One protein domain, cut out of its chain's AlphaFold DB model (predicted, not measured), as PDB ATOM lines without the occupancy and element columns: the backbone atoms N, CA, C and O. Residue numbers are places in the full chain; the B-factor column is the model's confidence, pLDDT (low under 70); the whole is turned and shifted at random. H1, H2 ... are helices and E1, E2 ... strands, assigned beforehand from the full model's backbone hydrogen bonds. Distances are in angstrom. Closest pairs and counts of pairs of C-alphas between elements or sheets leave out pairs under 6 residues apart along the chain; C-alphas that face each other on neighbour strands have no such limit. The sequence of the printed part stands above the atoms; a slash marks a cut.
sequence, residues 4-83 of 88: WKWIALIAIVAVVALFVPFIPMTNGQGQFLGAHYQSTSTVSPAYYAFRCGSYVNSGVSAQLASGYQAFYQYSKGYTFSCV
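Overview. This is residues 4 to 83 of the 88 residues of an uncharacterized protein of archaeon (UniProt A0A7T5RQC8). A long, twisted ribbon of antiparallel strands has one helix, H1, at one end; its residues 4 to 14 stick out as a free arm. The hairpins E1-E2 and E3-E4 turn at the far end, while short H2 and E5 lie by the beginning of E3, near the H1 end. The printed part has 80 residues with two named helices and five named strands; along the chain come H1, then E1 and E2, then H2, then E3, E4 and E5; the class is mixed, helices and strands, and the sheet is branched, with the antiparallel neighbour pairs E1 and E2, E2 and E3, E3 and E4, and E3 and E5. It is loose, with a radius of gyration of the C-alphas of 16.8 A, and spans 61 by 21 by 15 A.

Arrangement. H1, residues 4 to 17, is not on the sheet. E1, residues 23 to 32, and E2, residues 35 to 43, form an antiparallel hairpin, with N 25 and O 41 2.7 A apart. H2, residues 45 to 50, is on the sheet; its closest C-alphas to E3, residues 52 to 64, are those of Tyr 47 and Gly 53, 4.2 A. E3 bends by 60 degrees at residue 55. E2 lies on one side of E3, antiparallel, with N 38 and O 61 at 2.8 A. On the other side lie E4, residues 69 to 73, in a hairpin with E3, N 62 and O 70 at 2.8 A, and E5, residues 78 to 82, antiparallel, N 55 and O 79 at 2.8 A. In H1 and H2 every O i to N i+4 pair is within hydrogen-bond range.

Along the chain. H1 begins at C-alpha 4, (-41.267, 3.464, 2.706), and measures 19.9 A. E1 measures 26.6 A, E2 25.3 A and E3 33.5 A. E5 ends at C-alpha 82, (-29.107, -10.809, 29.739).

Size, cuts and confidence. The C-alphas of Trp 4 and Ser 66, the two farthest apart, are 60.9 A apart. The printed part has no cut, and its links are tight. Mean pLDDT of the printed part is 78.3; residues 57, 75 to 78 and 83 are under 70.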
ATOM      1  N   TRP A   4     -41.203   3.681   1.249       81.56
ATOM      2  CA  TRP A   4     -41.267   3.464   2.706       81.56
ATOM      3  C   TRP A   4     -41.425   1.993   3.123       81.56
ATOM      4  O   TRP A   4     -40.880   1.601   4.149       81.56
ATOM      5  N   LYS A   5     -42.111   1.158   2.324       84.38
ATOM      6  CA  LYS A   5     -42.257  -0.277   2.626       84.38
ATOM      7  C   LYS A   5     -40.919  -1.018   2.567       84.38
ATOM      8  O   LYS A   5     -40.675  -1.889   3.393       84.38
ATOM      9  N   TRP A   6     -40.053  -0.651   1.625       86.44
ATOM     10  CA  TRP A   6     -38.724  -1.243   1.482       86.44
ATOM     11  C   TRP A   6     -37.788  -0.791   2.600       86.44
ATOM     12  O   TRP A   6     -37.076  -1.611   3.165       86.44
ATOM     13  N   ILE A   7     -37.856   0.488   2.979       88.44
ATOM     14  CA  ILE A   7     -37.089   1.030   4.110       88.44
ATOM     15  C   ILE A   7     -37.489   0.330   5.416       88.44
ATOM     16  O   ILE A   7     -36.622  -0.114   6.164       88.44
ATOM     17  N   ALA A   8     -38.794   0.169   5.663       87.38
ATOM     18  CA  ALA A   8     -39.293  -0.545   6.837       87.38
ATOM     19  C   ALA A   8     -38.834  -2.013   6.856       87.38
ATOM     20  O   ALA A   8     -38.434  -2.524   7.899       87.38
ATOM     21  N   LEU A   9     -38.838  -2.679   5.701       89.75
ATOM     22  CA  LEU A   9     -38.402  -4.067   5.588       89.75
ATOM     23  C   LEU A   9     -36.899  -4.222   5.868       89.75
ATOM     24  O   LEU A   9     -36.513  -5.105   6.628       89.75
ATOM     25  N   ILE A  10     -36.060  -3.331   5.330       89.25
ATOM     26  CA  ILE A  10     -34.614  -3.314   5.606       89.25
ATOM     27  C   ILE A  10     -34.349  -3.079   7.098       89.25
ATOM     28  O   ILE A  10     -33.518  -3.771   7.684       89.25
ATOM     29  N   ALA A  11     -35.079  -2.154   7.726       86.81
ATOM     30  CA  ALA A  11     -34.944  -1.885   9.154       86.81
ATOM     31  C   ALA A  11     -35.277  -3.123  10.004       86.81
ATOM     32  O   ALA A  11     -34.519  -3.469  10.906       86.81
ATOM     33  N   ILE A  12     -36.362  -3.835   9.684       87.56
ATOM     34  CA  ILE A  12     -36.742  -5.069  10.389       87.56
ATOM     35  C   ILE A  12     -35.665  -6.145  10.217       87.56
ATOM     36  O   ILE A  12     -35.260  -6.765  11.199       87.56
ATOM     37  N   VAL A  13     -35.160  -6.345   8.996       87.81
ATOM     38  CA  VAL A  13     -34.098  -7.327   8.725       87.81
ATOM     39  C   VAL A  13     -32.826  -6.993   9.506       87.81
ATOM     40  O   VAL A  13     -32.239  -7.885  10.114       87.81
ATOM     41  N   ALA A  14     -32.431  -5.719   9.549       83.81
ATOM     42  CA  ALA A  14     -31.270  -5.275  10.313       83.81
ATOM     43  C   ALA A  14     -31.434  -5.550  11.817       83.81
ATOM     44  O   ALA A  14     -30.507  -6.045  12.451       83.81
ATOM     45  N   VAL A  15     -32.622  -5.300  12.378       82.69
ATOM     46  CA  VAL A  15     -32.913  -5.591  13.789       82.69
ATOM     47  C   VAL A  15     -32.858  -7.092  14.066       82.69
ATOM     48  O   VAL A  15     -32.216  -7.507  15.025       82.69
ATOM     49  N   VAL A  16     -33.470  -7.922  13.218       82.06
ATOM     50  CA  VAL A  16     -33.445  -9.386  13.388       82.06
ATOM     51  C   VAL A  16     -32.017  -9.929  13.286       82.06
ATOM     52  O   VAL A  16     -31.629 -10.782  14.085       82.06
ATOM     53  N   ALA A  17     -31.203  -9.399  12.369       79.62
ATOM     54  CA  ALA A  17     -29.808  -9.805  12.199       79.62
ATOM     55  C   ALA A  17     -28.950  -9.578  13.459       79.62
ATOM     56  O   ALA A  17     -28.036 -10.359  13.716       79.62
ATOM     57  N   LEU A  18     -29.268  -8.573  14.286       77.88
ATOM     58  CA  LEU A  18     -28.576  -8.333  15.564       77.88
ATOM     59  C   LEU A  18     -28.811  -9.439  16.598       77.88
ATOM     60  O   LEU A  18     -28.019  -9.591  17.534       77.88
ATOM     61  N   PHE A  19     -29.889 -10.208  16.445       77.06
ATOM     62  CA  PHE A  19     -30.211 -11.312  17.337       77.06
ATOM     63  C   PHE A  19     -29.676 -12.645  16.829       77.06
ATOM     64  O   PHE A  19     -29.408 -13.506  17.655       77.06
ATOM     65  N   VAL A  20     -29.413 -12.821  15.535       79.94
ATOM     66  CA  VAL A  20     -28.860 -14.087  15.030       79.94
ATOM     67  C   VAL A  20     -27.458 -14.332  15.626       79.94
ATOM     68  O   VAL A  20     -26.569 -13.497  15.464       79.94
ATOM     69  N   PRO A  21     -27.223 -15.451  16.336       75.88
ATOM     70  CA  PRO A  21     -25.940 -15.793  16.916       75.88
ATOM     71  C   PRO A  21     -25.056 -16.434  15.853       75.88
ATOM     72  O   PRO A  21     -25.277 -17.568  15.436       75.88
ATOM     73  N   PHE A  22     -24.041 -15.695  15.421       77.88
ATOM     74  CA  PHE A  22     -23.037 -16.165  14.461       77.88
ATOM     75  C   PHE A  22     -21.600 -15.859  14.898       77.88
ATOM     76  O   PHE A  22     -20.659 -16.264  14.221       77.88
ATOM     77  N   ILE A  23     -21.406 -15.162  16.022       80.81
ATOM     78  CA  ILE A  23     -20.083 -14.744  16.490       80.81
ATOM     79  C   ILE A  23     -19.579 -15.766  17.516       80.81
ATOM     80  O   ILE A  23     -20.146 -15.845  18.603       80.81
ATOM     81  N   PRO A  24     -18.537 -16.564  17.231       80.12
ATOM     82  CA  PRO A  24     -17.942 -17.434  18.237       80.12
ATOM     83  C   PRO A  24     -17.236 -16.598  19.315       80.12
ATOM     84  O   PRO A  24     -16.454 -15.699  19.015       80.12
ATOM     85  N   MET A  25     -17.502 -16.911  20.576       76.81
ATOM     86  CA  MET A  25     -16.937 -16.267  21.757       76.81
ATOM     87  C   MET A  25     -16.353 -17.331  22.684       76.81
ATOM     88  O   MET A  25     -16.997 -18.339  22.973       76.81
ATOM     89  N   THR A  26     -15.140 -17.095  23.178       81.44
ATOM     90  CA  THR A  26     -14.534 -17.912  24.233       81.44
ATOM     91  C   THR A  26     -14.817 -17.242  25.576       81.44
ATOM     92  O   THR A  26     -14.335 -16.141  25.828       81.44
ATOM     93  N   ASN A  27     -15.616 -17.887  26.427       71.69
ATOM     94  CA  ASN A  27     -16.024 -17.350  27.734       71.69
ATOM     95  C   ASN A  27     -15.003 -17.624  28.839       71.69
ATOM     96  O   ASN A  27     -15.024 -16.982  29.884       71.69
ATOM     97  N   GLY A  28     -14.120 -18.594  28.627       75.81
ATOM     98  CA  GLY A  28     -13.099 -18.954  29.593       75.81
ATOM     99  C   GLY A  28     -12.186 -20.025  29.033       75.81
ATOM    100  O   GLY A  28     -12.602 -20.852  28.222       75.81
ATOM    101  N   GLN A  29     -10.939 -19.999  29.465       84.62
ATOM    102  CA  GLN A  29      -9.946 -21.007  29.135       84.62
ATOM    103  C   GLN A  29      -9.074 -21.243  30.359       84.62
ATOM    104  O   GLN A  29      -8.815 -20.316  31.129       84.62
ATOM    105  N   GLY A  30      -8.621 -22.472  30.543       81.88
ATOM    106  CA  GLY A  30      -7.740 -22.804  31.647       81.88
ATOM    107  C   GLY A  30      -7.208 -24.217  31.532       81.88
ATOM    108  O   GLY A  30      -7.396 -24.898  30.525       81.88
ATOM    109  N   GLN A  31      -6.516 -24.652  32.574       84.38
ATOM    110  CA  GLN A  31      -5.965 -25.992  32.646       84.38
ATOM    111  C   GLN A  31      -6.362 -26.620  33.975       84.38
ATOM    112  O   GLN A  31      -6.244 -25.988  35.024       84.38
ATOM    113  N   PHE A  32      -6.856 -27.852  33.933       76.25
ATOM    114  CA  PHE A  32      -7.188 -28.618  35.125       76.25
ATOM    115  C   PHE A  32      -6.675 -30.044  34.963       76.25
ATOM    116  O   PHE A  32      -6.947 -30.682  33.950       76.25
ATOM    117  N   LEU A  33      -5.897 -30.530  35.937       79.81
ATOM    118  CA  LEU A  33      -5.307 -31.879  35.925       79.81
ATOM    119  C   LEU A  33      -4.573 -32.228  34.608       79.81
ATOM    120  O   LEU A  33      -4.666 -33.345  34.108       79.81
ATOM    121  N   GLY A  34      -3.865 -31.261  34.010       76.25
ATOM    122  CA  GLY A  34      -3.144 -31.453  32.744       76.25
ATOM    123  C   GLY A  34      -4.016 -31.417  31.478       76.25
ATOM    124  O   GLY A  34      -3.475 -31.506  30.377       76.25
ATOM    125  N   ALA A  35      -5.332 -31.237  31.609       78.06
ATOM    126  CA  ALA A  35      -6.249 -31.005  30.498       78.06
ATOM    127  C   ALA A  35      -6.475 -29.504  30.284       78.06
ATOM    128  O   ALA A  35      -6.839 -28.792  31.221       78.06
ATOM    129  N   HIS A  36      -6.296 -29.019  29.056       83.25
ATOM    130  CA  HIS A  36      -6.702 -27.672  28.666       83.25
ATOM    131  C   HIS A  36      -8.203 -27.656  28.424       83.25
ATOM    132  O   HIS A  36      -8.693 -28.402  27.583       83.25
ATOM    133  N   TYR A  37      -8.939 -26.818  29.143       84.44
ATOM    134  CA  TYR A  37     -10.357 -26.612  28.893       84.44
ATOM    135  C   TYR A  37     -10.591 -25.246  28.253       84.44
ATOM    136  O   TYR A  37      -9.958 -24.252  28.609       84.44
ATOM    137  N   GLN A  38     -11.529 -25.199  27.317       83.06
ATOM    138  CA  GLN A  38     -11.972 -23.991  26.645       83.06
ATOM    139  C   GLN A  38     -13.496 -23.996  26.595       83.06
ATOM    140  O   GLN A  38     -14.105 -24.931  26.081       83.06
ATOM    141  N   SER A  39     -14.101 -22.951  27.149       80.94
ATOM    142  CA  SER A  39     -15.535 -22.697  27.087       80.94
ATOM    143  C   SER A  39     -15.828 -21.801  25.897       80.94
ATOM    144  O   SER A  39     -15.377 -20.654  25.857       80.94
ATOM    145  N   THR A  40     -16.576 -22.312  24.928       81.75
ATOM    146  CA  THR A  40     -16.974 -21.593  23.718       81.75
ATOM    147  C   THR A  40     -18.489 -21.435  23.666       81.75
ATOM    148  O   THR A  40     -19.256 -22.225  24.218       81.75
ATOM    149  N   SER A  41     -18.955 -20.350  23.063       78.38
ATOM    150  CA  SER A  41     -20.371 -20.080  22.809       78.38
ATOM    151  C   SER A  41     -20.495 -19.200  21.577       78.38
ATOM    152  O   SER A  41     -19.724 -18.265  21.415       78.38
ATOM    153  N   THR A  42     -21.465 -19.458  20.708       82.19
ATOM    154  CA  THR A  42     -21.778 -18.552  19.600       82.19
ATOM    155  C   THR A  42     -22.784 -17.521  20.089       82.19
ATOM    156  O   THR A  42     -23.864 -17.897  20.518       82.19
ATOM    157  N   VAL A  43     -22.457 -16.236  20.048       82.94
ATOM    158  CA  VAL A  43     -23.296 -15.138  20.548       82.94
ATOM    159  C   VAL A  43     -23.789 -14.251  19.406       82.94
ATOM    160  O   VAL A  43     -23.223 -14.238  18.308       82.94
ATOM    161  N   SER A  44     -24.870 -13.515  19.655       83.81
ATOM    162  CA  SER A  44     -25.399 -12.522  18.726       83.81
ATOM    163  C   SER A  44     -24.684 -11.171  18.855       83.81
ATOM    164  O   SER A  44     -24.168 -10.848  19.929       83.81
ATOM    165  N   PRO A  45     -24.678 -10.334  17.802       78.56
ATOM    166  CA  PRO A  45     -24.142  -8.971  17.873       78.56
ATOM    167  C   PRO A  45     -24.723  -8.143  19.027       78.56
ATOM    168  O   PRO A  45     -23.996  -7.405  19.692       78.56
ATOM    169  N   ALA A  46     -26.020  -8.304  19.312       74.06
ATOM    170  CA  ALA A  46     -26.679  -7.642  20.437       74.06
ATOM    171  C   ALA A  46     -26.055  -8.019  21.795       74.06
ATOM    172  O   ALA A  46     -25.887  -7.151  22.652       74.06
ATOM    173  N   TYR A  47     -25.633  -9.276  21.972       75.38
ATOM    174  CA  TYR A  47     -24.978  -9.720  23.203       75.38
ATOM    175  C   TYR A  47     -23.639  -9.006  23.435       75.38
ATOM    176  O   TYR A  47     -23.308  -8.680  24.574       75.38
ATOM    177  N   TYR A  48     -22.889  -8.700  22.372       73.56
ATOM    178  CA  TYR A  48     -21.617  -7.980  22.487       73.56
ATOM    179  C   TYR A  48     -21.811  -6.532  22.959       73.56
ATOM    180  O   TYR A  48     -21.084  -6.059  23.829       73.56
ATOM    181  N   ALA A  49     -22.811  -5.842  22.409       72.62
ATOM    182  CA  ALA A  49     -23.071  -4.440  22.724       72.62
ATOM    183  C   ALA A  49     -23.791  -4.248  24.070       72.62
ATOM    184  O   ALA A  49     -23.479  -3.314  24.804       72.62
ATOM    185  N   PHE A  50     -24.738  -5.128  24.405       73.31
ATOM    186  CA  PHE A  50     -25.661  -4.913  25.525       73.31
ATOM    187  C   PHE A  50     -25.555  -5.961  26.631       73.31
ATOM    188  O   PHE A  50     -26.353  -5.928  27.565       73.31
ATOM    189  N   ARG A  51     -24.626  -6.927  26.521       73.19
ATOM    190  CA  ARG A  51     -24.552  -8.109  27.411       73.19
ATOM    191  C   ARG A  51     -25.893  -8.866  27.490       73.19
ATOM    192  O   ARG A  51     -26.140  -9.608  28.437       73.19
ATOM    193  N   CYS A  52     -26.759  -8.648  26.501       73.44
ATOM    194  CA  CYS A  52     -28.149  -9.069  26.446       73.44
ATOM    195  C   CYS A  52     -28.450  -9.476  25.013       73.44
ATOM    196  O   CYS A  52     -28.366  -8.669  24.085       73.44
ATOM    197  N   GLY A  53     -28.706 -10.760  24.817       71.69
ATOM    198  CA  GLY A  53     -28.856 -11.307  23.484       71.69
ATOM    199  C   GLY A  53     -28.943 -12.818  23.493       71.69
ATOM    200  O   GLY A  53     -29.046 -13.466  24.537       71.69
ATOM    201  N   SER A  54     -28.904 -13.376  22.295       71.12
ATOM    202  CA  SER A  54     -28.983 -14.811  22.097       71.12
ATOM    203  C   SER A  54     -27.614 -15.435  21.946       71.12
ATOM    204  O   SER A  54     -26.712 -14.874  21.327       71.12
ATOM    205  N   TYR A  55     -27.489 -16.634  22.487       74.19
ATOM    206  CA  TYR A  55     -26.357 -17.510  22.293       74.19
ATOM    207  C   TYR A  55     -26.832 -18.895  21.867       74.19
ATOM    208  O   TYR A  55     -27.934 -19.341  22.189       74.19
ATOM    209  N   VAL A  56     -25.982 -19.562  21.102       71.88
ATOM    210  CA  VAL A  56     -26.168 -20.899  20.555       71.88
ATOM    211  C   VAL A  56     -24.885 -21.686  20.788       71.88
ATOM    212  O   VAL A  56     -23.787 -21.135  20.746       71.88
ATOM    213  N   ASN A  57     -25.031 -22.988  21.025       69.75
ATOM    214  CA  ASN A  57     -23.920 -23.930  21.141       69.75
ATOM    215  C   ASN A  57     -22.899 -23.553  22.226       69.75
ATOM    216  O   ASN A  57     -21.700 -23.485  21.963       69.75
ATOM    217  N   SER A  58     -23.365 -23.325  23.456       73.69
ATOM    218  CA  SER A  58     -22.458 -23.193  24.601       73.69
ATOM    219  C   SER A  58     -21.902 -24.557  24.982       73.69
ATOM    220  O   SER A  58     -22.671 -25.476  25.267       73.69
ATOM    221  N   GLY A  59     -20.586 -24.688  25.065       79.94
ATOM    222  CA  GLY A  59     -19.943 -25.919  25.503       79.94
ATOM    223  C   GLY A  59     -18.548 -25.685  26.051       79.94
ATOM    224  O   GLY A  59     -17.943 -24.644  25.819       79.94
ATOM    225  N   VAL A  60     -18.041 -26.665  26.785       83.12
ATOM    226  CA  VAL A  60     -16.632 -26.754  27.159       83.12
ATOM    227  C   VAL A  60     -16.024 -27.927  26.415       83.12
ATOM    228  O   VAL A  60     -16.490 -29.061  26.518       83.12
ATOM    229  N   SER A  61     -14.960 -27.649  25.677       84.12
ATOM    230  CA  SER A  61     -14.028 -28.669  25.218       84.12
ATOM    231  C   SER A  61     -12.895 -28.794  26.224       84.12
ATOM    232  O   SER A  61     -12.298 -27.784  26.582       84.12
ATOM    233  N   ALA A  62     -12.573 -30.009  26.649       81.88
ATOM    234  CA  ALA A  62     -11.376 -30.337  27.405       81.88
ATOM    235  C   ALA A  62     -10.459 -31.204  26.535       81.88
ATOM    236  O   ALA A  62     -10.914 -32.174  25.937       81.88
ATOM    237  N   GLN A  63      -9.178 -30.866  26.465       84.31
ATOM    238  CA  GLN A  63      -8.173 -31.583  25.692       84.31
ATOM    239  C   GLN A  63      -7.006 -31.966  26.602       84.31
ATOM    240  O   GLN A  63      -6.334 -31.102  27.166       84.31
ATOM    241  N   LEU A  64      -6.782 -33.267  26.776       79.88
ATOM    242  CA  LEU A  64      -5.627 -33.790  27.506       79.88
ATOM    243  C   LEU A  64      -4.393 -33.804  26.600       79.88
ATOM    244  O   LEU A  64      -4.496 -34.050  25.399       79.88
ATOM    245  N   ALA A  65      -3.210 -33.642  27.199       71.88
ATOM    246  CA  ALA A  65      -1.924 -33.744  26.499       71.88
ATOM    247  C   ALA A  65      -1.715 -35.096  25.781       71.88
ATOM    248  O   ALA A  65      -0.962 -35.176  24.817       71.88
ATOM    249  N   SER A  66      -2.418 -36.148  26.211       78.12
ATOM    250  CA  SER A  66      -2.455 -37.470  25.571       78.12
ATOM    251  C   SER A  66      -3.307 -37.536  24.292       78.12
ATOM    252  O   SER A  66      -3.464 -38.613  23.726       78.12
ATOM    253  N   GLY A  67      -3.868 -36.410  23.832       73.62
ATOM    254  CA  GLY A  67      -4.635 -36.305  22.584       73.62
ATOM    255  C   GLY A  67      -6.141 -36.547  22.726       73.62
ATOM    256  O   GLY A  67      -6.878 -36.368  21.760       73.62
ATOM    257  N   TYR A  68      -6.627 -36.909  23.916       76.88
ATOM    258  CA  TYR A  68      -8.059 -37.085  24.162       76.88
ATOM    259  C   TYR A  68      -8.767 -35.734  24.243       76.88
ATOM    260  O   TYR A  68      -8.440 -34.907  25.096       76.88
ATOM    261  N   GLN A  69      -9.767 -35.538  23.385       81.75
ATOM    262  CA  GLN A  69     -10.652 -34.382  23.410       81.75
ATOM    263  C   GLN A  69     -12.046 -34.818  23.870       81.75
ATOM    264  O   GLN A  69     -12.688 -35.658  23.244       81.75
ATOM    265  N   ALA A  70     -12.520 -34.235  24.965       79.19
ATOM    266  CA  ALA A  70     -13.890 -34.349  25.435       79.19
ATOM    267  C   ALA A  70     -14.616 -33.035  25.148       79.19
ATOM    268  O   ALA A  70     -14.085 -31.960  25.405       79.19
ATOM    269  N   PHE A  71     -15.837 -33.103  24.627       81.31
ATOM    270  CA  PHE A  71     -16.689 -31.932  24.454       81.31
ATOM    271  C   PHE A  71     -17.989 -32.143  25.216       81.31
ATOM    272  O   PHE A  71     -18.691 -33.130  25.000       81.31
ATOM    273  N   TYR A  72     -18.306 -31.204  26.098       78.75
ATOM    274  CA  TYR A  72     -19.556 -31.174  26.834       78.75
ATOM    275  C   TYR A  72     -20.329 -29.912  26.471       78.75
ATOM    276  O   TYR A  72     -19.856 -28.796  26.679       78.75
ATOM    277  N   GLN A  73     -21.533 -30.081  25.931       76.94
ATOM    278  CA  GLN A  73     -22.378 -28.972  25.506       76.94
ATOM    279  C   GLN A  73     -23.383 -28.621  26.613       76.94
ATOM    280  O   GLN A  73     -24.265 -29.422  26.912       76.94
ATOM    281  N   TYR A  74     -23.264 -27.431  27.209       71.19
ATOM    282  CA  TYR A  74     -24.176 -26.950  28.258       71.19
ATOM    283  C   TYR A  74     -25.482 -26.390  27.697       71.19
ATOM    284  O   TYR A  74     -26.511 -26.475  28.361       71.19
ATOM    285  N   SER A  75     -25.459 -25.818  26.488       68.75
ATOM    286  CA  SER A  75     -26.668 -25.339  25.813       68.75
ATOM    287  C   SER A  75     -26.756 -25.901  24.396       68.75
ATOM    288  O   SER A  75     -25.840 -25.772  23.574       68.75
ATOM    289  N   LYS A  76     -27.878 -26.564  24.107       62.75
ATOM    290  CA  LYS A  76     -28.248 -27.000  22.760       62.75
ATOM    291  C   LYS A  76     -29.381 -26.113  22.268       62.75
ATOM    292  O   LYS A  76     -30.453 -26.103  22.860       62.75
ATOM    293  N   GLY A  77     -29.136 -25.393  21.176       67.31
ATOM    294  CA  GLY A  77     -30.121 -24.508  20.559       67.31
ATOM    295  C   GLY A  77     -29.995 -23.045  20.973       67.31
ATOM    296  O   GLY A  77     -28.962 -22.607  21.472       67.31
ATOM    297  N   TYR A  78     -31.047 -22.290  20.675       66.44
ATOM    298  CA  TYR A  78     -31.101 -20.838  20.795       66.44
ATOM    299  C   TYR A  78     -31.550 -20.439  22.196       66.44
ATOM    300  O   TYR A  78     -32.680 -20.719  22.587       66.44
ATOM    301  N   THR A  79     -30.672 -19.785  22.947       71.31
ATOM    302  CA  THR A  79     -30.974 -19.356  24.315       71.31
ATOM    303  C   THR A  79     -30.772 -17.854  24.422       71.31
ATOM    304  O   THR A  79     -29.787 -17.335  23.911       71.31
ATOM    305  N   PHE A  80     -31.702 -17.144  25.056       71.69
ATOM    306  CA  PHE A  80     -31.609 -15.700  25.267       71.69
ATOM    307  C   PHE A  80     -31.277 -15.430  26.734       71.69
ATOM    308  O   PHE A  80     -31.985 -15.914  27.614       71.69
ATOM    309  N   SER A  81     -30.206 -14.685  27.009       70.25
ATOM    310  CA  SER A  81     -29.873 -14.250  28.371       70.25
ATOM    311  C   SER A  81     -29.331 -12.832  28.366       70.25
ATOM    312  O   SER A  81     -28.682 -12.387  27.416       70.25
ATOM    313  N   CYS A  82     -29.607 -12.138  29.462       72.19
ATOM    314  CA  CYS A  82     -29.107 -10.809  29.739       72.19
ATOM    315  C   CYS A  82     -28.351 -10.883  31.055       72.19
ATOM    316  O   CYS A  82     -28.930 -11.155  32.108       72.19
ATOM    317  N   VAL A  83     -27.031 -10.710  30.978       66.62
ATOM    318  CA  VAL A  83     -26.178 -10.686  32.162       66.62
ATOM    319  C   VAL A  83     -26.345  -9.314  32.793       66.62
ATOM    320  O   VAL A  83     -25.667  -8.355  32.428       66.62
TER     321      VAL A  83